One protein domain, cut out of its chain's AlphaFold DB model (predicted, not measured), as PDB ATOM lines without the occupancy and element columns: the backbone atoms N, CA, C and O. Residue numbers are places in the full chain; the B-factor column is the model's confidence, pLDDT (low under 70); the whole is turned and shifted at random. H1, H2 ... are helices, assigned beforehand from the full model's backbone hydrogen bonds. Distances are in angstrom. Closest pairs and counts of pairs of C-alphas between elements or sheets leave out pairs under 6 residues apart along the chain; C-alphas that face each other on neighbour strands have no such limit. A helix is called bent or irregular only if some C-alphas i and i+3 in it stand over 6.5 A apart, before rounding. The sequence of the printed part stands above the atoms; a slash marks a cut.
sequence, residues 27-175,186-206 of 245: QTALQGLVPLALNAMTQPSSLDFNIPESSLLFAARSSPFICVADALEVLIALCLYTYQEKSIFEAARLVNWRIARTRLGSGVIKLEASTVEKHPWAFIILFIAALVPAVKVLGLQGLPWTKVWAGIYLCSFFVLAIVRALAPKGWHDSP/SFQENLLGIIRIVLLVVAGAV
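AT A GLANCE: This is residues 27 to 175 and 186 to 206 of the 245 residues of an uncharacterized protein of Pseudogymnoascus sp. 23342-1-I1 (UniProt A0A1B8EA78). What does the model look like at first sight? H1, H5 and H6 make an up-and-down bundle of three helices, and H3, on another side of H6, carries this helix packing one helix farther, with H7 on it. H4 crosses one end of H3 and H6 with its first residues and then turns sharply at a kink, while the short H2 sits by the end of H1. What is it made of? The printed part has 170 residues with seven named helices, H1 to H7 in order along the chain, and no named strand; the class is all helix. How large is it? It is compact, with a radius of gyration of the C-alphas of 16.3 A, and spans 48 by 35 by 33 A.

IN THESE COORDINATES: Where does the printed part begin, and what comes first? H1, residues 27 to 42, begins at C-alpha 27 at (7.722, 77.256, 108.803) and is 23.0 A long; it is neither bent nor irregular, but only just: C-alphas 32 and 35 are 6.2 A apart. H2, residues 55 to 60, is 8.6 A long, and H3, residues 64 to 85, is 31.4 A long. What follows H3? H4, residues 88 to 112, is the longest helix by residues, yet 23.5 A from first to last C-alpha; it has a kink of 113 degrees near residue 106 and is irregular, with C-alphas 103 and 106 lying 9.6 A apart. H5, residues 121 to 139, is 26.8 A long. Which helices come last? H6, residues 144 to 166, is 32.2 A long and ends at C-alpha 166 at (37.143, 99.777, 117.235). H7, residues 187 to 206, is 28.5 A long and ends at C-alpha 206 at (31.035, 74.220, 99.936).

HOW THE PARTS SIT: How does the bundle stand? H1, H5 and H6 form a bundle, up and down, each running against the one before it: H1 and H5 touch, closest at the C-alphas of Gly 32 and Pro 133, 5.2 A, at a shallow tilt of 25 degrees. H5 and H6 form a helical hairpin, opposite ways at a shallow tilt of 26 degrees, with closest C-alphas Leu 138 and Lys 147 at 5.4 A. H6 also touches H1, closest at the C-alphas of Leu 33 and Ala 150, 6.2 A. What else touches H6, the hub? H3 touches it the same way at a shallow tilt of 28 degrees, with the C-alphas of Ala 71 and Ser 156 closest at 5.0 A. H4 touches it with residues 88 to 96 alone, about perpendicular at 90 degrees, with the C-alphas of Phe 89 and Leu 166 closest at 5.4 A. What lies farther out? H7 touches H3, opposite ways at a shallow tilt of 15 degrees, closest at the C-alphas of Phe 65 and Ala 203, 5.2 A; H4 touches H3 with residues 88 to 95 alone, closest at the C-alphas of Tyr 81 and Ala 91, 4.7 A. H2 touches H1 at its residues 41 to 42 alone, closest at the C-alphas of Met 41 and Phe 58, 5.2 A. Among the pairs that are apart are H1 and H7, and H5 and H7. What do the backbones show? In H2, H3, H6 and H7 every O i to N i+4 pair is within hydrogen-bond range; the counts are 10 of 12 in H1, 16 of 21 in H4 and 14 of 15 in H5.

THE WHOLE: How far does it reach? The two C-alphas farthest apart are those of Ile 109 and Gly 142, 50.1 A. Where is it cut, and which links are long? Residues 176 to 185 are not printed, and C-alphas 175 and 186 are 17.0 A apart across the cut, between H6 and H7. Of the links that are printed whole, H1 to H2, residues 43 to 54, is long. Where is the confidence low? The mean pLDDT of the printed part is 85.9, and residues 49 to 55 and 104 to 119 are under 70.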
ATOM      1  N   GLN A  27       8.058  75.879 109.149       90.19
ATOM      2  CA  GLN A  27       7.722  77.256 108.803       90.19
ATOM      3  C   GLN A  27       8.239  78.236 109.860       90.19
ATOM      4  O   GLN A  27       8.802  79.271 109.514       90.19
ATOM      5  N   THR A  28       8.108  77.894 111.145       88.06
ATOM      6  CA  THR A  28       8.597  78.729 112.252       88.06
ATOM      7  C   THR A  28      10.122  78.847 112.223       88.06
ATOM      8  O   THR A  28      10.662  79.933 112.436       88.06
ATOM      9  N   ALA A  29      10.823  77.751 111.914       86.94
ATOM     10  CA  ALA A  29      12.277  77.754 111.777       86.94
ATOM     11  C   ALA A  29      12.738  78.645 110.606       86.94
ATOM     12  O   ALA A  29      13.639  79.469 110.774       86.94
ATOM     13  N   LEU A  30      12.085  78.541 109.442       88.75
ATOM     14  CA  LEU A  30      12.413  79.363 108.273       88.75
ATOM     15  C   LEU A  30      12.084  80.843 108.467       88.75
ATOM     16  O   LEU A  30      12.879  81.693 108.075       88.75
ATOM     17  N   GLN A  31      10.961  81.166 109.115       90.50
ATOM     18  CA  GLN A  31      10.597  82.552 109.427       90.50
ATOM     19  C   GLN A  31      11.636  83.256 110.306       90.50
ATOM     20  O   GLN A  31      11.723  84.478 110.273       90.50
ATOM     21  N   GLY A  32      12.424  82.512 111.085       90.06
ATOM     22  CA  GLY A  32      13.550  83.067 111.831       90.06
ATOM     23  C   GLY A  32      14.823  83.234 110.995       90.06
ATOM     24  O   GLY A  32      15.515  84.239 111.134       90.06
ATOM     25  N   LEU A  33      15.129  82.280 110.108       91.88
ATOM     26  CA  LEU A  33      16.355  82.303 109.299       91.88
ATOM     27  C   LEU A  33      16.295  83.274 108.114       91.88
ATOM     28  O   LEU A  33      17.303  83.905 107.808       91.88
ATOM     29  N   VAL A  34      15.143  83.423 107.455       93.62
ATOM     30  CA  VAL A  34      15.011  84.299 106.275       93.62
ATOM     31  C   VAL A  34      15.349  85.760 106.601       93.62
ATOM     32  O   VAL A  34      16.173  86.332 105.889       93.62
ATOM     33  N   PRO A  35      14.821  86.378 107.679       92.69
ATOM     34  CA  PRO A  35      15.214  87.733 108.062       92.69
ATOM     35  C   PRO A  35      16.709  87.864 108.362       92.69
ATOM     36  O   PRO A  35      17.307  88.878 108.019       92.69
ATOM     37  N   LEU A  36      17.331  86.841 108.964       93.75
ATOM     38  CA  LEU A  36      18.771  86.839 109.237       93.75
ATOM     39  C   LEU A  36      19.592  86.827 107.948       93.75
ATOM     40  O   LEU A  36      20.508  87.634 107.809       93.75
ATOM     41  N   ALA A  37      19.228  85.961 107.000       93.81
ATOM     42  CA  ALA A  37      19.883  85.880 105.699       93.81
ATOM     43  C   ALA A  37      19.702  87.178 104.899       93.81
ATOM     44  O   ALA A  37      20.681  87.741 104.418       93.81
ATOM     45  N   LEU A  38      18.477  87.714 104.826       92.06
ATOM     46  CA  LEU A  38      18.204  89.001 104.172       92.06
ATOM     47  C   LEU A  38      19.021  90.130 104.790       92.06
ATOM     48  O   LEU A  38      19.568  90.969 104.082       92.06
ATOM     49  N   ASN A  39      19.144  90.141 106.113       91.31
ATOM     50  CA  ASN A  39      19.932  91.159 106.776       91.31
ATOM     51  C   ASN A  39      21.434  91.003 106.479       91.31
ATOM     52  O   ASN A  39      22.107  91.995 106.204       91.31
ATOM     53  N   ALA A  40      21.948  89.769 106.428       91.56
ATOM     54  CA  ALA A  40      23.314  89.488 105.980       91.56
ATOM     55  C   ALA A  40      23.580  89.963 104.541       91.56
ATOM     56  O   ALA A  40      24.642  90.514 104.255       91.56
ATOM     57  N   MET A  41      22.589  89.870 103.651       91.25
ATOM     58  CA  MET A  41      22.674  90.436 102.299       91.25
ATOM     59  C   MET A  41      22.797  91.967 102.305       91.25
ATOM     60  O   MET A  41      23.379  92.542 101.395       91.25
ATOM     61  N   THR A  42      22.314  92.665 103.332       87.12
ATOM     62  CA  THR A  42      22.470  94.129 103.429       87.12
ATOM     63  C   THR A  42      23.774  94.573 104.093       87.12
ATOM     64  O   THR A  42      24.118  95.756 104.029       87.12
ATOM     65  N   GLN A  43      24.518  93.647 104.709       85.88
ATOM     66  CA  GLN A  43      25.807  93.956 105.323       85.88
ATOM     67  C   GLN A  43      26.828  94.391 104.264       85.88
ATOM     68  O   GLN A  43      26.859  93.833 103.167       85.88
ATOM     69  N   PRO A  44      27.693  95.365 104.575       82.12
ATOM     70  CA  PRO A  44      28.839  95.660 103.734       82.12
ATOM     71  C   PRO A  44      29.851  94.520 103.850       82.12
ATOM     72  O   PRO A  44      30.177  94.102 104.958       82.12
ATOM     73  N   SER A  45      30.348  94.047 102.711       83.44
ATOM     74  CA  SER A  45      31.270  92.918 102.636       83.44
ATOM     75  C   SER A  45      32.592  93.371 102.047       83.44
ATOM     76  O   SER A  45      32.636  94.184 101.122       83.44
ATOM     77  N   SER A  46      33.688  92.840 102.577       79.31
ATOM     78  CA  SER A  46      34.991  93.026 101.950       79.31
ATOM     79  C   SER A  46      35.149  92.121 100.732       79.31
ATOM     80  O   SER A  46      35.941  92.450  99.861       79.31
ATOM     81  N   LEU A  47      34.401  91.019 100.624       82.62
ATOM     82  CA  LEU A  47      34.470  90.092  99.489       82.62
ATOM     83  C   LEU A  47      33.844  90.640  98.200       82.62
ATOM     84  O   LEU A  47      34.041  90.031  97.147       82.62
ATOM     85  N   ASP A  48      33.115  91.760  98.263       75.25
ATOM     86  CA  ASP A  48      32.604  92.434  97.071       75.25
ATOM     87  C   ASP A  48      33.795  92.702  96.120       75.25
ATOM     88  O   ASP A  48      34.834  93.230  96.510       75.25
ATOM     89  N   PHE A  49      33.750  92.236  94.872       66.06
ATOM     90  CA  PHE A  49      34.776  92.639  93.902       66.06
ATOM     91  C   PHE A  49      34.463  94.053  93.413       66.06
ATOM     92  O   PHE A  49      33.325  94.501  93.522       66.06
ATOM     93  N   ASN A  50      35.445  94.740  92.814       59.16
ATOM     94  CA  ASN A  50      35.272  96.033  92.125       59.16
ATOM     95  C   ASN A  50      34.371  95.928  90.869       59.16
ATOM     96  O   ASN A  50      34.631  96.568  89.852       59.16
ATOM     97  N   ILE A  51      33.343  95.083  90.902       57.75
ATOM     98  CA  ILE A  51      32.274  95.004  89.923       57.75
ATOM     99  C   ILE A  51      31.121  95.804  90.541       57.75
ATOM    100  O   ILE A  51      30.388  95.259  91.366       57.75
ATOM    101  N   PRO A  52      30.963  97.090  90.182       51.00
ATOM    102  CA  PRO A  52      30.030  98.014  90.835       51.00
ATOM    103  C   PRO A  52      28.540  97.628  90.727       51.00
ATOM    104  O   PRO A  52      27.691  98.356  91.229       51.00
ATOM    105  N   GLU A  53      28.205  96.486  90.119       53.00
ATOM    106  CA  GLU A  53      26.830  96.068  89.828       53.00
ATOM    107  C   GLU A  53      26.518  94.593  90.130       53.00
ATOM    108  O   GLU A  53      25.436  94.116  89.785       53.00
ATOM    109  N   SER A  54      27.413  93.817  90.759       54.75
ATOM    110  CA  SER A  54      27.133  92.386  90.938       54.75
ATOM    111  C   SER A  54      26.128  92.131  92.070       54.75
ATOM    112  O   SER A  54      26.499  91.773  93.191       54.75
ATOM    113  N   SER A  55      24.836  92.220  91.744       64.75
ATOM    114  CA  SER A  55      23.701  91.667  92.506       64.75
ATOM    115  C   SER A  55      23.935  90.216  92.960       64.75
ATOM    116  O   SER A  55      23.358  89.764  93.949       64.75
ATOM    117  N   LEU A  56      24.840  89.505  92.281       74.56
ATOM    118  CA  LEU A  56      25.292  88.160  92.610       74.56
ATOM    119  C   LEU A  56      25.952  88.051  93.987       74.56
ATOM    120  O   LEU A  56      25.622  87.121  94.709       74.56
ATOM    121  N   LEU A  57      26.844  88.969  94.387       74.56
ATOM    122  CA  LEU A  57      27.495  88.886  95.708       74.56
ATOM    123  C   LEU A  57      26.541  89.288  96.833       74.56
ATOM    124  O   LEU A  57      26.528  88.655  97.889       74.56
ATOM    125  N   PHE A  58      25.665  90.258  96.560       81.94
ATOM    126  CA  PHE A  58      24.542  90.587  97.433       81.94
ATOM    127  C   PHE A  58      23.674  89.350  97.702       81.94
ATOM    128  O   PHE A  58      23.419  89.026  98.857       81.94
ATOM    129  N   ALA A  59      23.287  88.606  96.660       85.50
ATOM    130  CA  ALA A  59      22.540  87.357  96.806       85.50
ATOM    131  C   ALA A  59      23.375  86.229  97.433       85.50
ATOM    132  O   ALA A  59      22.855  85.469  98.248       85.50
ATOM    133  N   ALA A  60      24.669  86.131  97.121       87.44
ATOM    134  CA  ALA A  60      25.558  85.097  97.653       87.44
ATOM    135  C   ALA A  60      25.711  85.181  99.177       87.44
ATOM    136  O   ALA A  60      25.933  84.157  99.815       87.44
ATOM    137  N   ARG A  61      25.524  86.358  99.786       88.38
ATOM    138  CA  ARG A  61      25.507  86.533 101.250       88.38
ATOM    139  C   ARG A  61      24.278  85.936 101.946       88.38
ATOM    140  O   ARG A  61      24.263  85.835 103.165       88.38
ATOM    141  N   SER A  62      23.287  85.454 101.195       93.00
ATOM    142  CA  SER A  62      22.283  84.524 101.734       93.00
ATOM    143  C   SER A  62      22.850  83.123 102.009       93.00
ATOM    144  O   SER A  62      22.150  82.278 102.555       93.00
ATOM    145  N   SER A  63      24.104  82.851 101.627       94.81
ATOM    146  CA  SER A  63      24.824  81.638 101.998       94.81
ATOM    147  C   SER A  63      25.526  81.822 103.346       94.81
ATOM    148  O   SER A  63      26.391  82.696 103.465       94.81
ATOM    149  N   PRO A  64      25.290  80.935 104.330       94.31
ATOM    150  CA  PRO A  64      25.976  81.007 105.616       94.31
ATOM    151  C   PRO A  64      27.495  80.819 105.472       94.31
ATOM    152  O   PRO A  64      28.265  81.411 106.220       94.31
ATOM    153  N   PHE A  65      27.954  80.050 104.479       96.00
ATOM    154  CA  PHE A  65      29.386  79.836 104.237       96.00
ATOM    155  C   PHE A  65      30.081  81.098 103.725       96.00
ATOM    156  O   PHE A  65      31.210  81.384 104.119       96.00
ATOM    157  N   ILE A  66      29.394  81.879 102.885       94.38
ATOM    158  CA  ILE A  66      29.906  83.162 102.394       94.38
ATOM    159  C   ILE A  66      29.962  84.173 103.545       94.38
ATOM    160  O   ILE A  66      30.951  84.890 103.660       94.38
ATOM    161  N   CYS A  67      28.980  84.173 104.454       94.00
ATOM    162  CA  CYS A  67      29.032  84.995 105.671       94.00
ATOM    163  C   CYS A  67      30.235  84.660 106.564       94.00
ATOM    164  O   CYS A  67      30.873  85.568 107.093       94.00
ATOM    165  N   VAL A  68      30.569  83.373 106.725       95.31
ATOM    166  CA  VAL A  68      31.771  82.959 107.473       95.31
ATOM    167  C   VAL A  68      33.037  83.435 106.771       95.31
ATOM    168  O   VAL A  68      33.925  83.975 107.424       95.31
ATOM    169  N   ALA A  69      33.125  83.258 105.451       95.31
ATOM    170  CA  ALA A  69      34.271  83.713 104.671       95.31
ATOM    171  C   ALA A  69      34.484  85.230 104.788       95.31
ATOM    172  O   ALA A  69      35.618  85.668 104.964       95.31
ATOM    173  N   ASP A  70      33.407  86.014 104.748       92.62
ATOM    174  CA  ASP A  70      33.458  87.469 104.913       92.62
ATOM    175  C   ASP A  70      33.952  87.857 106.314       92.62
ATOM    176  O   ASP A  70      34.904  88.624 106.453       92.62
ATOM    177  N   ALA A  71      33.397  87.241 107.362       94.88
ATOM    178  CA  ALA A  71      33.833  87.467 108.739       94.88
ATOM    179  C   ALA A  71      35.315  87.102 108.952       94.88
ATOM    180  O   ALA A  71      36.054  87.843 109.602       94.88
ATOM    181  N   LEU A  72      35.767  85.978 108.386       96.62
ATOM    182  CA  LEU A  72      37.165  85.556 108.453       96.62
ATOM    183  C   LEU A  72      38.089  86.519 107.707       96.62
ATOM    184  O   LEU A  72      39.147  86.851 108.236       96.62
ATOM    185  N   GLU A  73      37.706  86.996 106.522       95.19
ATOM    186  CA  GLU A  73      38.509  87.966 105.768       95.19
ATOM    187  C   GLU A  73      38.706  89.255 106.568       95.19
ATOM    188  O   GLU A  73      39.838  89.721 106.697       95.19
ATOM    189  N   VAL A  74      37.637  89.762 107.193       95.31
ATOM    190  CA  VAL A  74      37.679  90.963 108.038       95.31
ATOM    191  C   VAL A  74      38.595  90.769 109.248       95.31
ATOM    192  O   VAL A  74      39.399  91.652 109.553       95.31
ATOM    193  N   LEU A  75      38.517  89.621 109.930       96.94
ATOM    194  CA  LEU A  75      39.393  89.316 111.067       96.94
ATOM    195  C   LEU A  75      40.857  89.181 110.639       96.94
ATOM    196  O   LEU A  75      41.736  89.746 111.285       96.94
ATOM    197  N   ILE A  76      41.124  88.487 109.530       96.25
ATOM    198  CA  ILE A  76      42.476  88.344 108.980       96.25
ATOM    199  C   ILE A  76      43.037  89.715 108.594       96.25
ATOM    200  O   ILE A  76      44.173  90.030 108.948       96.25
ATOM    201  N   ALA A  77      42.243  90.555 107.925       95.19
ATOM    202  CA  ALA A  77      42.626  91.918 107.576       95.19
ATOM    203  C   ALA A  77      42.967  92.735 108.829       95.19
ATOM    204  O   ALA A  77      44.013  93.383 108.876       95.19
ATOM    205  N   LEU A  78      42.126  92.661 109.867       96.19
ATOM    206  CA  LEU A  78      42.368  93.346 111.135       96.19
ATOM    207  C   LEU A  78      43.678  92.880 111.778       96.19
ATOM    208  O   LEU A  78      44.466  93.718 112.214       96.19
ATOM    209  N   CYS A  79      43.949  91.574 111.804       96.38
ATOM    210  CA  CYS A  79      45.196  91.026 112.337       96.38
ATOM    211  C   CYS A  79      46.423  91.508 111.550       96.38
ATOM    212  O   CYS A  79      47.392  91.966 112.158       96.38
ATOM    213  N   LEU A  80      46.376  91.452 110.214       94.62
ATOM    214  CA  LEU A  80      47.478  91.890 109.353       94.62
ATOM    215  C   LEU A  80      47.776  93.384 109.526       94.62
ATOM    216  O   LEU A  80      48.934  93.758 109.714       94.62
ATOM    217  N   TYR A  81      46.748  94.234 109.532       94.00
ATOM    218  CA  TYR A  81      46.944  95.668 109.745       94.00
ATOM    219  C   TYR A  81      47.350  95.997 111.183       94.00
ATOM    220  O   TYR A  81      48.140  96.911 111.389       94.00
ATOM    221  N   THR A  82      46.895  95.238 112.186       95.75
ATOM    222  CA  THR A  82      47.334  95.436 113.582       95.75
ATOM    223  C   THR A  82      48.822  95.140 113.730       95.75
ATOM    224  O   THR A  82      49.531  95.875 114.418       95.75
ATOM    225  N   TYR A  83      49.314  94.102 113.049       94.31
ATOM    226  CA  TYR A  83      50.738  93.778 113.020       94.31
ATOM    227  C   TYR A  83      51.580  94.901 112.386       94.31
ATOM    228  O   TYR A  83      52.697  95.158 112.832       94.31
ATOM    229  N   GLN A  84      51.034  95.603 111.388       89.19
ATOM    230  CA  GLN A  84      51.711  96.693 110.681       89.19
ATOM    231  C   GLN A  84      51.661  98.031 111.436       89.19
ATOM    232  O   GLN A  84      52.702  98.634 111.693       89.19
ATOM    233  N   GLU A  85      50.463  98.486 111.803       87.06
ATOM    234  CA  GLU A  85      50.228  99.814 112.391       87.06
ATOM    235  C   GLU A  85      50.552  99.871 113.888       87.06
ATOM    236  O   GLU A  85      50.590 100.944 114.487       87.06
ATOM    237  N   LYS A  86      50.755  98.709 114.528       87.50
ATOM    238  CA  LYS A  86      50.973  98.559 115.981       87.50
ATOM    239  C   LYS A  86      49.828  99.102 116.851       87.50
ATOM    240  O   LYS A  86      49.967  99.187 118.069       87.50
ATOM    241  N   SER A  87      48.688  99.441 116.247       94.81
ATOM    242  CA  SER A  87      47.485  99.936 116.912       94.81
ATOM    243  C   SER A  87      46.249  99.279 116.311       94.81
ATOM    244  O   SER A  87      45.991  99.386 115.113       94.81
ATOM    245  N   ILE A  88      45.451  98.626 117.159       96.50
ATOM    246  CA  ILE A  88      44.203  97.974 116.741       96.50
ATOM    247  C   ILE A  88      43.161  98.983 116.238       96.50
ATOM    248  O   ILE A  88      42.395  98.669 115.332       96.50
ATOM    249  N   PHE A  89      43.154 100.204 116.780       95.69
ATOM    250  CA  PHE A  89      42.236 101.267 116.359       95.69
ATOM    251  C   PHE A  89      42.557 101.742 114.940       95.69
ATOM    252  O   PHE A  89      41.660 101.951 114.123       95.69
ATOM    253  N   GLU A  90      43.849 101.852 114.628       94.00
ATOM    254  CA  GLU A  90      44.315 102.257 113.306       94.00
ATOM    255  C   GLU A  90      44.114 101.142 112.276       94.00
ATOM    256  O   GLU A  90      43.616 101.374 111.176       94.00
ATOM    257  N   ALA A  91      44.367  99.896 112.673       94.56
ATOM    258  CA  ALA A  91      44.025  98.734 111.867       94.56
ATOM    259  C   ALA A  91      42.519  98.668 111.568       94.56
ATOM    260  O   ALA A  91      42.119  98.483 110.420       94.56
ATOM    261  N   ALA A  92      41.671  98.881 112.577       95.12
ATOM    262  CA  ALA A  92      40.224  98.932 112.410       95.12
ATOM    263  C   ALA A  92      39.798 100.061 111.460       95.12
ATOM    264  O   ALA A  92      38.936  99.843 110.606       95.12
ATOM    265  N   ARG A  93      40.428 101.243 111.539       93.00
ATOM    266  CA  ARG A  93      40.234 102.328 110.564       93.00
ATOM    267  C   ARG A  93      40.531 101.855 109.139       93.00
ATOM    268  O   ARG A  93      39.697 102.056 108.257       93.00
ATOM    269  N   LEU A  94      41.680 101.217 108.911       91.69
ATOM    270  CA  LEU A  94      42.089 100.728 107.588       91.69
ATOM    271  C   LEU A  94      41.137  99.658 107.035       91.69
ATOM    272  O   LEU A  94      40.739  99.739 105.871       91.69
ATOM    273  N   VAL A  95      40.717  98.697 107.865       93.06
ATOM    274  CA  VAL A  95      39.747  97.661 107.468       93.06
ATOM    275  C   VAL A  95      38.412  98.286 107.067       93.06
ATOM    276  O   VAL A  95      37.886  97.976 105.999       93.06
ATOM    277  N   ASN A  96      37.875  99.196 107.882       90.62
ATOM    278  CA  ASN A  96      36.606  99.857 107.584       90.62
ATOM    279  C   ASN A  96      36.678 100.698 106.300       90.62
ATOM    280  O   ASN A  96      35.763 100.637 105.476       90.62
ATOM    281  N   TRP A  97      37.787 101.414 106.079       87.38
ATOM    282  CA  TRP A  97      38.039 102.126 104.824       87.38
ATOM    283  C   TRP A  97      38.083 101.200 103.620       87.38
ATOM    284  O   TRP A  97      37.526 101.516 102.569       87.38
ATOM    285  N   ARG A  98      38.727 100.042 103.763       87.19
ATOM    286  CA  ARG A  98      38.806  99.045 102.701       87.19
ATOM    287  C   ARG A  98      37.433  98.483 102.350       87.19
ATOM    288  O   ARG A  98      37.112  98.410 101.166       87.19
ATOM    289  N   ILE A  99      36.620  98.136 103.346       87.56
ATOM    290  CA  ILE A  99      35.238  97.674 103.145       87.56
ATOM    291  C   ILE A  99      34.418  98.752 102.419       87.56
ATOM    292  O   ILE A  99      33.791  98.464 101.401       87.56
ATOM    293  N   ALA A 100      34.474 100.004 102.884       82.38
ATOM    294  CA  ALA A 100      33.750 101.116 102.265       82.38
ATOM    295  C   ALA A 100      34.180 101.347 100.805       82.38
ATOM    296  O   ALA A 100      33.339 101.453  99.913       82.38
ATOM    297  N   ARG A 101      35.492 101.347 100.534       79.56
ATOM    298  CA  ARG A 101      36.040 101.511  99.179       79.56
ATOM    299  C   ARG A 101      35.613 100.390  98.243       79.56
ATOM    300  O   ARG A 101      35.254 100.653  97.102       79.56
ATOM    301  N   THR A 102      35.640  99.157  98.735       77.75
ATOM    302  CA  THR A 102      35.264  97.975  97.958       77.75
ATOM    303  C   THR A 102      33.785  98.024  97.555       77.75
ATOM    304  O   THR A 102      33.449  97.762  96.407       77.75
ATOM    305  N   ARG A 103      32.908  98.447  98.473       73.31
ATOM    306  CA  ARG A 103      31.467  98.583  98.223       73.31
ATOM    307  C   ARG A 103      31.126  99.675  97.202       73.31
ATOM    308  O   ARG A 103      30.150  99.550  96.471       73.31
ATOM    309  N   LEU A 104      31.881 100.770  97.198       69.19
ATOM    310  CA  LEU A 104      31.514 101.998  96.480       69.19
ATOM    311  C   LEU A 104      32.339 102.248  95.216       69.19
ATOM    312  O   LEU A 104      31.985 103.119  94.420       69.19
ATOM    313  N   GLY A 105      33.433 101.510  95.021       69.56
ATOM    314  CA  GLY A 105      34.305 101.634  93.857       69.56
ATOM    315  C   GLY A 105      34.803 103.068  93.641       69.56
ATOM    316  O   GLY A 105      35.270 103.733  94.566       69.56
ATOM    317  N   SER A 106      34.679 103.581  92.414       58.59
ATOM    318  CA  SER A 106      35.029 104.969  92.058       58.59
ATOM    319  C   SER A 106      34.091 106.029  92.665       58.59
ATOM    320  O   SER A 106      34.390 107.222  92.615       58.59
ATOM    321  N   GLY A 107      32.972 105.614  93.268       57.00
ATOM    322  CA  GLY A 107      31.990 106.477  93.920       57.00
ATOM    323  C   GLY A 107      32.370 106.944  95.328       57.00
ATOM    324  O   GLY A 107      31.615 107.715  95.916       57.00
ATOM    325  N   VAL A 108      33.525 106.533  95.869       57.53
ATOM    326  CA  VAL A 108      33.993 106.923  97.217       57.53
ATOM    327  C   VAL A 108      34.005 108.445  97.411       57.53
ATOM    328  O   VAL A 108      33.559 108.923  98.449       57.53
ATOM    329  N   ILE A 109      34.382 109.213  96.381       55.53
ATOM    330  CA  ILE A 109      34.396 110.690  96.420       55.53
ATOM    331  C   ILE A 109      32.972 111.265  96.559       55.53
ATOM    332  O   ILE A 109      32.749 112.254  97.250       55.53
ATOM    333  N   LYS A 110      31.965 110.624  95.947       50.94
ATOM    334  CA  LYS A 110      30.550 111.021  96.079       50.94
ATOM    335  C   LYS A 110      29.963 110.671  97.444       50.94
ATOM    336  O   LYS A 110      28.947 111.246  97.828       50.94
ATOM    337  N   LEU A 111      30.578 109.737  98.166       50.06
ATOM    338  CA  LEU A 111      30.091 109.280  99.456       50.06
ATOM    339  C   LEU A 111      30.791 109.944 100.651       50.06
ATOM    340  O   LEU A 111      30.137 110.139 101.673       50.06
ATOM    341  N   GLU A 112      32.021 110.447 100.500       51.06
ATOM    342  CA  GLU A 112      32.559 111.482 101.406       51.06
ATOM    343  C   GLU A 112      31.562 112.652 101.579       51.06
ATOM    344  O   GLU A 112      31.469 113.245 102.659       51.06
ATOM    345  N   ALA A 113      30.742 112.909 100.548       48.84
ATOM    346  CA  ALA A 113      29.661 113.893 100.531       48.84
ATOM    347  C   ALA A 113      28.259 113.361 100.925       48.84
ATOM    348  O   ALA A 113      27.342 114.164 101.099       48.84
ATOM    349  N   SER A 114      28.047 112.045 101.073       47.94
ATOM    350  CA  SER A 114      26.726 111.458 101.366       47.94
ATOM    351  C   SER A 114      26.503 111.271 102.869       47.94
ATOM    352  O   SER A 114      27.102 110.422 103.528       47.94
ATOM    353  N   THR A 115      25.559 112.036 103.412       52.41
ATOM    354  CA  THR A 115      25.150 112.044 104.826       52.41
ATOM    355  C   THR A 115      24.609 110.696 105.326       52.41
ATOM    356  O   THR A 115      24.603 110.440 106.529       52.41
ATOM    357  N   VAL A 116      24.153 109.823 104.420       51.06
ATOM    358  CA  VAL A 116      23.457 108.570 104.762       51.06
ATOM    359  C   VAL A 116      24.414 107.502 105.296       51.06
ATOM    360  O   VAL A 116      24.059 106.797 106.237       51.06
ATOM    361  N   GLU A 117      25.638 107.399 104.766       55.16
ATOM    362  CA  GLU A 117      26.623 106.429 105.280       55.16
ATOM    363  C   GLU A 117      27.382 106.934 106.513       55.16
ATOM    364  O   GLU A 117      27.854 106.123 107.308       55.16
ATOM    365  N   LYS A 118      27.416 108.256 106.738       61.50
ATOM    366  CA  LYS A 118      27.950 108.845 107.979       61.50
ATOM    367  C   LYS A 118      27.088 108.531 109.200       61.50
ATOM    368  O   LYS A 118      27.552 108.706 110.324       61.50
ATOM    369  N   HIS A 119      25.839 108.097 109.012       67.94
ATOM    370  CA  HIS A 119      24.910 107.915 110.119       67.94
ATOM    371  C   HIS A 119      24.991 106.480 110.688       67.94
ATOM    372  O   HIS A 119      24.422 105.551 110.108       67.94
ATOM    373  N   PRO A 120      25.630 106.262 111.861       72.75
ATOM    374  CA  PRO A 120      25.829 104.925 112.444       72.75
ATOM    375  C   PRO A 120      24.513 104.198 112.764       72.75
ATOM    376  O   PRO A 120      24.478 102.977 112.910       72.75
ATOM    377  N   TRP A 121      23.411 104.944 112.832       80.69
ATOM    378  CA  TRP A 121      22.075 104.437 113.117       80.69
ATOM    379  C   TRP A 121      21.576 103.406 112.111       80.69
ATOM    380  O   TRP A 121      20.926 102.457 112.531       80.69
ATOM    381  N   ALA A 122      21.899 103.534 110.819       80.75
ATOM    382  CA  ALA A 122      21.462 102.550 109.826       80.75
ATOM    383  C   ALA A 122      22.011 101.152 110.157       80.75
ATOM    384  O   ALA A 122      21.276 100.169 110.154       80.75
ATOM    385  N   PHE A 123      23.291 101.075 110.534       82.31
ATOM    386  CA  PHE A 123      23.903  99.820 110.959       82.31
ATOM    387  C   PHE A 123      23.320  99.301 112.275       82.31
ATOM    388  O   PHE A 123      23.064  98.108 112.385       82.31
ATOM    389  N   ILE A 124      23.083 100.179 113.256       85.00
ATOM    390  CA  ILE A 124      22.486  99.790 114.544       85.00
ATOM    391  C   ILE A 124      21.079  99.219 114.340       85.00
ATOM    392  O   ILE A 124      20.751  98.181 114.910       85.00
ATOM    393  N   ILE A 125      20.261  99.858 113.499       87.88
ATOM    394  CA  ILE A 125      18.910  99.391 113.169       87.88
ATOM    395  C   ILE A 125      18.975  98.011 112.519       87.88
ATOM    396  O   ILE A 125      18.272  97.105 112.961       87.88
ATOM    397  N   LEU A 126      19.847  97.825 111.522       86.56
ATOM    398  CA  LEU A 126      20.046  96.522 110.889       86.56
ATOM    399  C   LEU A 126      20.536  95.485 111.906       86.56
ATOM    400  O   LEU A 126      19.997  94.386 111.961       86.56
ATOM    401  N   PHE A 127      21.480  95.824 112.779       86.56
ATOM    402  CA  PHE A 127      21.954  94.910 113.816       86.56
ATOM    403  C   PHE A 127      20.822  94.457 114.751       86.56
ATOM    404  O   PHE A 127      20.644  93.258 114.962       86.56
ATOM    405  N   ILE A 128      20.001  95.386 115.251       89.50
ATOM    406  CA  ILE A 128      18.835  95.062 116.088       89.50
ATOM    407  C   ILE A 128      17.830  94.204 115.306       89.50
ATOM    408  O   ILE A 128      17.310  93.221 115.841       89.50
ATOM    409  N   ALA A 129      17.600  94.518 114.027       89.38
ATOM    410  CA  ALA A 129      16.721  93.752 113.150       89.38
ATOM    411  C   ALA A 129      17.210  92.308 112.910       89.38
ATOM    412  O   ALA A 129      16.376  91.431 112.715       89.38
ATOM    413  N   ALA A 130      18.520  92.029 112.973       88.94
ATOM    414  CA  ALA A 130      19.055  90.658 113.018       88.94
ATOM    415  C   ALA A 130      18.939  90.039 114.412       88.94
ATOM    416  O   ALA A 130      18.624  88.860 114.549       88.94
ATOM    417  N   LEU A 131      19.219  90.809 115.461       92.38
ATOM    418  CA  LEU A 131      19.316  90.269 116.809       92.38
ATOM    419  C   LEU A 131      17.981  89.680 117.288       92.38
ATOM    420  O   LEU A 131      17.963  88.586 117.846       92.38
ATOM    421  N   VAL A 132      16.862  90.360 117.025       93.94
ATOM    422  CA  VAL A 132      15.519  89.900 117.420       93.94
ATOM    423  C   VAL A 132      15.172  88.507 116.855       93.94
ATOM    424  O   VAL A 132      14.866  87.610 117.650       93.94
ATOM    425  N   PRO A 133      15.228  88.256 115.529       93.06
ATOM    426  CA  PRO A 133      14.968  86.926 114.983       93.06
ATOM    427  C   PRO A 133      16.015  85.895 115.419       93.06
ATOM    428  O   PRO A 133      15.643  84.746 115.662       93.06
ATOM    429  N   ALA A 134      17.286  86.275 115.603       94.06
ATOM    430  CA  ALA A 134      18.300  85.353 116.117       94.06
ATOM    431  C   ALA A 134      17.974  84.869 117.534       94.06
ATOM    432  O   ALA A 134      17.962  83.664 117.773       94.06
ATOM    433  N   VAL A 135      17.652  85.778 118.461       94.94
ATOM    434  CA  VAL A 135      17.275  85.424 119.841       94.94
ATOM    435  C   VAL A 135      16.054  84.506 119.845       94.94
ATOM    436  O   VAL A 135      16.052  83.495 120.549       94.94
ATOM    437  N   LYS A 136      15.055  84.799 119.001       93.56
ATOM    438  CA  LYS A 136      13.878  83.938 118.840       93.56
ATOM    439  C   LYS A 136      14.277  82.519 118.428       93.56
ATOM    440  O   LYS A 136      13.851  81.575 119.082       93.56
ATOM    441  N   VAL A 137      15.112  82.360 117.395       94.25
ATOM    442  CA  VAL A 137      15.575  81.043 116.908       94.25
ATOM    443  C   VAL A 137      16.427  80.313 117.948       94.25
ATOM    444  O   VAL A 137      16.250  79.115 118.164       94.25
ATOM    445  N   LEU A 138      17.331  81.023 118.624       94.31
ATOM    446  CA  LEU A 138      18.201  80.453 119.655       94.31
ATOM    447  C   LEU A 138      17.411  79.960 120.877       94.31
ATOM    448  O   LEU A 138      17.818  78.975 121.502       94.31
ATOM    449  N   GLY A 139      16.266  80.582 121.172       93.00
ATOM    450  CA  GLY A 139      15.341  80.170 122.228       93.00
ATOM    451  C   GLY A 139      14.494  78.931 121.904       93.00
ATOM    452  O   GLY A 139      13.983  78.297 122.825       93.00
ATOM    453  N   LEU A 140      14.363  78.538 120.631       91.38
ATOM    454  CA  LEU A 140      13.586  77.354 120.236       91.38
ATOM    455  C   LEU A 140      14.256  76.057 120.720       91.38
ATOM    456  O   LEU A 140      15.479  75.943 120.707       91.38
ATOM    457  N   GLN A 141      13.495  75.043 121.126       90.44
ATOM    458  CA  GLN A 141      14.044  73.731 121.504       90.44
ATOM    459  C   GLN A 141      13.994  72.744 120.325       90.44
ATOM    460  O   GLN A 141      13.188  72.900 119.417       90.44
ATOM    461  N   GLY A 142      14.885  71.748 120.306       87.12
ATOM    462  CA  GLY A 142      14.852  70.668 119.303       87.12
ATOM    463  C   GLY A 142      15.378  71.007 117.900       87.12
ATOM    464  O   GLY A 142      15.309  70.161 117.017       87.12
ATOM    465  N   LEU A 143      15.937  72.205 117.678       91.38
ATOM    466  CA  LEU A 143      16.426  72.657 116.363       91.38
ATOM    467  C   LEU A 143      17.929  73.020 116.370       91.38
ATOM    468  O   LEU A 143      18.278  74.172 116.099       91.38
ATOM    469  N   PRO A 144      18.846  72.086 116.696       93.06
ATOM    470  CA  PRO A 144      20.268  72.404 116.874       93.06
ATOM    471  C   PRO A 144      20.898  73.016 115.616       93.06
ATOM    472  O   PRO A 144      21.590  74.025 115.705       93.06
ATOM    473  N   TRP A 145      20.597  72.480 114.431       93.00
ATOM    474  CA  TRP A 145      21.155  72.987 113.174       93.00
ATOM    475  C   TRP A 145      20.644  74.382 112.809       93.00
ATOM    476  O   TRP A 145      21.430  75.234 112.408       93.00
ATOM    477  N   THR A 146      19.358  74.669 113.022       93.38
ATOM    478  CA  THR A 146      18.795  76.015 112.814       93.38
ATOM    479  C   THR A 146      19.500  77.050 113.689       93.38
ATOM    480  O   THR A 146      19.785  78.154 113.230       93.38
ATOM    481  N   LYS A 147      19.850  76.686 114.931       95.31
ATOM    482  CA  LYS A 147      20.635  77.552 115.823       95.31
ATOM    483  C   LYS A 147      22.047  77.794 115.308       95.31
ATOM    484  O   LYS A 147      22.511  78.926 115.389       95.31
ATOM    485  N   VAL A 148      22.706  76.770 114.761       95.75
ATOM    486  CA  VAL A 148      24.030  76.918 114.131       95.75
ATOM    487  C   VAL A 148      23.954  77.918 112.977       95.75
ATOM    488  O   VAL A 148      24.737  78.864 112.946       95.75
ATOM    489  N   TRP A 149      22.970  77.784 112.084       95.19
ATOM    490  CA  TRP A 149      22.789  78.719 110.968       95.19
ATOM    491  C   TRP A 149      22.509  80.149 111.436       95.19
ATOM    492  O   TRP A 149      23.135  81.089 110.948       95.19
ATOM    493  N   ALA A 150      21.621  80.324 112.418       95.69
ATOM    494  CA  ALA A 150      21.347  81.637 112.997       95.69
ATOM    495  C   ALA A 150      22.596  82.250 113.651       95.69
ATOM    496  O   ALA A 150      22.872  83.435 113.467       95.69
ATOM    497  N   GLY A 151      23.371  81.435 114.372       95.62
ATOM    498  CA  GLY A 151      24.635  81.836 114.983       95.62
ATOM    499  C   GLY A 151      25.671  82.282 113.956       95.62
ATOM    500  O   GLY A 151      26.339  83.282 114.184       95.62
ATOM    501  N   ILE A 152      25.761  81.607 112.805       95.50
ATOM    502  CA  ILE A 152      26.662  81.990 111.709       95.50
ATOM    503  C   ILE A 152      26.327  83.392 111.177       95.50
ATOM    504  O   ILE A 152      27.210  84.249 111.133       95.50
ATOM    505  N   TYR A 153      25.061  83.657 110.833       94.88
ATOM    506  CA  TYR A 153      24.643  84.984 110.352       94.88
ATOM    507  C   TYR A 153      24.846  86.077 111.401       94.88
ATOM    508  O   TYR A 153      25.249  87.197 111.085       94.88
ATOM    509  N   LEU A 154      24.566  85.761 112.665       94.25
ATOM    510  CA  LEU A 154      24.739  86.709 113.755       94.25
ATOM    511  C   LEU A 154      26.227  86.985 114.034       94.25
ATOM    512  O   LEU A 154      26.602  88.122 114.316       94.25
ATOM    513  N   CYS A 155      27.085  85.969 113.929       93.88
ATOM    514  CA  CYS A 155      28.525  86.092 114.138       93.88
ATOM    515  C   CYS A 155      29.168  87.043 113.121       93.88
ATOM    516  O   CYS A 155      29.956  87.900 113.526       93.88
ATOM    517  N   SER A 156      28.788  86.973 111.837       91.81
ATOM    518  CA  SER A 156      29.310  87.913 110.830       91.81
ATOM    519  C   SER A 156      28.952  89.364 111.170       91.81
ATOM    520  O   SER A 156      29.808  90.250 111.116       91.81
ATOM    521  N   PHE A 157      27.722  89.594 111.647       90.56
ATOM    522  CA  PHE A 157      27.283  90.896 112.151       90.56
ATOM    523  C   PHE A 157      28.138  91.383 113.320       90.56
ATOM    524  O   PHE A 157      28.546  92.544 113.337       90.56
ATOM    525  N   PHE A 158      28.406  90.513 114.295       93.31
ATOM    526  CA  PHE A 158      29.219  90.862 115.456       93.31
ATOM    527  C   PHE A 158      30.647  91.235 115.071       93.31
ATOM    528  O   PHE A 158      31.159  92.228 115.578       93.31
ATOM    529  N   VAL A 159      31.274  90.494 114.153       94.88
ATOM    530  CA  VAL A 159      32.624  90.813 113.669       94.88
ATOM    531  C   VAL A 159      32.658  92.210 113.051       94.88
ATOM    532  O   VAL A 159      33.475  93.039 113.457       94.88
ATOM    533  N   LEU A 160      31.725  92.518 112.146       90.88
ATOM    534  CA  LEU A 160      31.624  93.848 111.540       90.88
ATOM    535  C   LEU A 160      31.327  94.939 112.578       90.88
ATOM    536  O   LEU A 160      31.901  96.025 112.508       90.88
ATOM    537  N   ALA A 161      30.457  94.661 113.552       90.75
ATOM    538  CA  ALA A 161      30.121  95.602 114.616       90.75
ATOM    539  C   ALA A 161      31.336  95.927 115.493       90.75
ATOM    540  O   ALA A 161      31.581  97.097 115.778       90.75
ATOM    541  N   ILE A 162      32.119  94.914 115.871       93.31
ATOM    542  CA  ILE A 162      33.341  95.076 116.664       93.31
ATOM    543  C   ILE A 162      34.370  95.887 115.880       93.31
ATOM    544  O   ILE A 162      34.873  96.884 116.388       93.31
ATOM    545  N   VAL A 163      34.647  95.519 114.627       93.75
ATOM    546  CA  VAL A 163      35.625  96.232 113.789       93.75
ATOM    547  C   VAL A 163      35.210  97.690 113.575       93.75
ATOM    548  O   VAL A 163      36.052  98.582 113.621       93.75
ATOM    549  N   ARG A 164      33.915  97.974 113.405       90.25
ATOM    550  CA  ARG A 164      33.390  99.350 113.336       90.25
ATOM    551  C   ARG A 164      33.535 100.109 114.646       90.25
ATOM    552  O   ARG A 164      33.939 101.265 114.627       90.25
ATOM    553  N   ALA A 165      33.213  99.472 115.769       90.94
ATOM    554  CA  ALA A 165      33.307 100.083 117.091       90.94
ATOM    555  C   ALA A 165      34.759 100.374 117.506       90.94
ATOM    556  O   ALA A 165      35.004 101.328 118.238       90.94
ATOM    557  N   LEU A 166      35.712  99.572 117.024       94.88
ATOM    558  CA  LEU A 166      37.143  99.777 117.235       94.88
ATOM    559  C   LEU A 166      37.722 100.918 116.390       94.88
ATOM    560  O   LEU A 166      38.817 101.380 116.690       94.88
ATOM    561  N   ALA A 167      37.048 101.380 115.338       91.69
ATOM    562  CA  ALA A 167      37.568 102.494 114.556       91.69
ATOM    563  C   ALA A 167      37.445 103.819 115.341       91.69
ATOM    564  O   ALA A 167      36.435 104.055 116.012       91.69
ATOM    565  N   PRO A 168      38.442 104.719 115.257       90.50
ATOM    566  CA  PRO A 168      38.376 106.028 115.891       90.50
ATOM    567  C   PRO A 168      37.174 106.838 115.381       90.50
ATOM    568  O   PRO A 168      36.730 106.705 114.237       90.50
ATOM    569  N   LYS A 169      36.628 107.709 116.236       87.75
ATOM    570  CA  LYS A 169      35.539 108.614 115.838       87.75
ATOM    571  C   LYS A 169      35.996 109.485 114.666       87.75
ATOM    572  O   LYS A 169      37.108 110.000 114.689       87.75
ATOM    573  N   GLY A 170      35.134 109.652 113.665       82.62
ATOM    574  CA  GLY A 170      35.474 110.424 112.466       82.62
ATOM    575  C   GLY A 170      36.451 109.714 111.526       82.62
ATOM    576  O   GLY A 170      37.033 110.362 110.665       82.62
ATOM    577  N   TRP A 171      36.628 108.389 111.645       84.94
ATOM    578  CA  TRP A 171      37.507 107.632 110.746       84.94
ATOM    579  C   TRP A 171      37.184 107.853 109.258       84.94
ATOM    580  O   TRP A 171      38.095 107.832 108.434       84.94
ATOM    581  N   HIS A 172      35.917 108.123 108.931       80.38
ATOM    582  CA  HIS A 172      35.434 108.478 107.593       80.38
ATOM    583  C   HIS A 172      36.014 109.781 107.031       80.38
ATOM    584  O   HIS A 172      36.057 109.941 105.818       80.38
ATOM    585  N   ASP A 173      36.430 110.717 107.882       83.25
ATOM    586  CA  ASP A 173      36.943 112.021 107.454       83.25
ATOM    587  C   ASP A 173      38.481 112.012 107.331       83.25
ATOM    588  O   ASP A 173      39.094 113.006 106.959       83.25
ATOM    589  N   SER A 174      39.127 110.885 107.655       81.38
ATOM    590  CA  SER A 174      40.582 110.699 107.594       81.38
ATOM    591  C   SER A 174      40.928 109.487 106.721       81.38
ATOM    592  O   SER A 174      41.190 108.400 107.258       81.38
ATOM    593  N   PRO A 175      40.893 109.622 105.381       81.88
ATOM    594  CA  PRO A 175      41.257 108.544 104.471       81.88
ATOM    595  C   PRO A 175      42.729 108.147 104.627       81.88
ATOM    596  O   PRO A 175      43.579 108.998 104.895       81.88
ATOM    597  N   SER A 186      51.002  96.838  97.880       87.38
ATOM    598  CA  SER A 186      51.798  96.331  98.992       87.38
ATOM    599  C   SER A 186      51.709  94.801  99.062       87.38
ATOM    600  O   SER A 186      50.735  94.184  98.614       87.38
ATOM    601  N   PHE A 187      52.727  94.154  99.636       88.69
ATOM    602  CA  PHE A 187      52.708  92.700  99.829       88.69
ATOM    603  C   PHE A 187      51.442  92.247 100.577       88.69
ATOM    604  O   PHE A 187      50.841  91.239 100.214       88.69
ATOM    605  N   GLN A 188      50.999  93.027 101.564       87.06
ATOM    606  CA  GLN A 188      49.792  92.779 102.348       87.06
ATOM    607  C   GLN A 188      48.526  92.849 101.499       87.06
ATOM    608  O   GLN A 188      47.673  91.976 101.616       87.06
ATOM    609  N   GLU A 189      48.390  93.858 100.638       86.88
ATOM    610  CA  GLU A 189      47.231  93.974  99.748       86.88
ATOM    611  C   GLU A 189      47.164  92.808  98.761       86.88
ATOM    612  O   GLU A 189      46.082  92.257  98.547       86.88
ATOM    613  N   ASN A 190      48.313  92.378  98.233       91.19
ATOM    614  CA  ASN A 190      48.400  91.187  97.388       91.19
ATOM    615  C   ASN A 190      48.009  89.921  98.159       91.19
ATOM    616  O   ASN A 190      47.166  89.153  97.696       91.19
ATOM    617  N   LEU A 191      48.575  89.720  99.352       92.38
ATOM    618  CA  LEU A 191      48.271  88.574 100.208       92.38
ATOM    619  C   LEU A 191      46.783  88.528 100.566       92.38
ATOM    620  O   LEU A 191      46.145  87.484 100.453       92.38
ATOM    621  N   LEU A 192      46.209  89.661 100.953       91.44
ATOM    622  CA  LEU A 192      44.810  89.760 101.344       91.44
ATOM    623  C   LEU A 192      43.868  89.584 100.144       91.44
ATOM    624  O   LEU A 192      42.788  89.016 100.291       91.44
ATOM    625  N   GLY A 193      44.291  90.002  98.947       90.06
ATOM    626  CA  GLY A 193      43.617  89.681  97.688       90.06
ATOM    627  C   GLY A 193      43.603  88.177  97.393       90.06
ATOM    628  O   GLY A 193      42.554  87.630  97.056       90.06
ATOM    629  N   ILE A 194      44.731  87.486  97.589       93.12
ATOM    630  CA  ILE A 194      44.817  86.024  97.435       93.12
ATOM    631  C   ILE A 194      43.910  85.324  98.453       93.12
ATOM    632  O   ILE A 194      43.100  84.480  98.071       93.12
ATOM    633  N   ILE A 195      43.998  85.703  99.732       93.75
ATOM    634  CA  ILE A 195      43.177  85.135 100.812       93.75
ATOM    635  C   ILE A 195      41.689  85.289 100.494       93.75
ATOM    636  O   ILE A 195      40.942  84.323 100.603       93.75
ATOM    637  N   ARG A 196      41.268  86.471 100.034       91.69
ATOM    638  CA  ARG A 196      39.891  86.736  99.608       91.69
ATOM    639  C   ARG A 196      39.424  85.772  98.519       91.69
ATOM    640  O   ARG A 196      38.357  85.179  98.655       91.69
ATOM    641  N   ILE A 197      40.211  85.613  97.453       91.81
ATOM    642  CA  ILE A 197      39.867  84.718  96.339       91.81
ATOM    643  C   ILE A 197      39.745  83.279  96.843       91.81
ATOM    644  O   ILE A 197      38.759  82.609  96.545       91.81
ATOM    645  N   VAL A 198      40.706  82.819  97.648       95.38
ATOM    646  CA  VAL A 198      40.699  81.465  98.215       95.38
ATOM    647  C   VAL A 198      39.468  81.245  99.096       95.38
ATOM    648  O   VAL A 198      38.751  80.266  98.897       95.38
ATOM    649  N   LEU A 199      39.184  82.161 100.025       94.94
ATOM    650  CA  LEU A 199      38.018  82.081 100.907       94.94
ATOM    651  C   LEU A 199      36.713  82.026 100.110       94.94
ATOM    652  O   LEU A 199      35.856  81.194 100.406       94.94
ATOM    653  N   LEU A 200      36.576  82.861  99.079       92.19
ATOM    654  CA  LEU A 200      35.378  82.889  98.247       92.19
ATOM    655  C   LEU A 200      35.204  81.599  97.437       92.19
ATOM    656  O   LEU A 200      34.102  81.055  97.397       92.19
ATOM    657  N   VAL A 201      36.273  81.093  96.815       94.19
ATOM    658  CA  VAL A 201      36.234  79.841  96.040       94.19
ATOM    659  C   VAL A 201      35.862  78.667  96.940       94.19
ATOM    660  O   VAL A 201      34.974  77.889  96.593       94.19
ATOM    661  N   VAL A 202      36.485  78.560  98.116       96.50
ATOM    662  CA  VAL A 202      36.201  77.485  99.076       96.50
ATOM    663  C   VAL A 202      34.763  77.580  99.586       96.50
ATOM    664  O   VAL A 202      34.028  76.597  99.521       96.50
ATOM    665  N   ALA A 203      34.323  78.754 100.043       95.44
ATOM    666  CA  ALA A 203      32.964  78.939 100.547       95.44
ATOM    667  C   ALA A 203      31.901  78.719  99.461       95.44
ATOM    668  O   ALA A 203      30.865  78.106  99.727       95.44
ATOM    669  N   GLY A 204      32.170  79.163  98.231       93.75
ATOM    670  CA  GLY A 204      31.320  78.918  97.069       93.75
ATOM    671  C   GLY A 204      31.216  77.431  96.723       93.75
ATOM    672  O   GLY A 204      30.111  76.927  96.531       93.75
ATOM    673  N   ALA A 205      32.338  76.704  96.717       96.38
ATOM    674  CA  ALA A 205      32.362  75.263  96.465       96.38
ATOM    675  C   ALA A 205      31.602  74.473  97.543       96.38
ATOM    676  O   ALA A 205      30.813  73.582  97.217       96.38
ATOM    677  N   VAL A 206      31.781  74.826  98.821       96.62
ATOM    678  CA  VAL A 206      31.035  74.220  99.936       96.62
ATOM    679  C   VAL A 206      29.540  74.504  99.796       96.62
ATOM    680  O   VAL A 206      28.737  73.578  99.888       96.62
TER     681      VAL A 206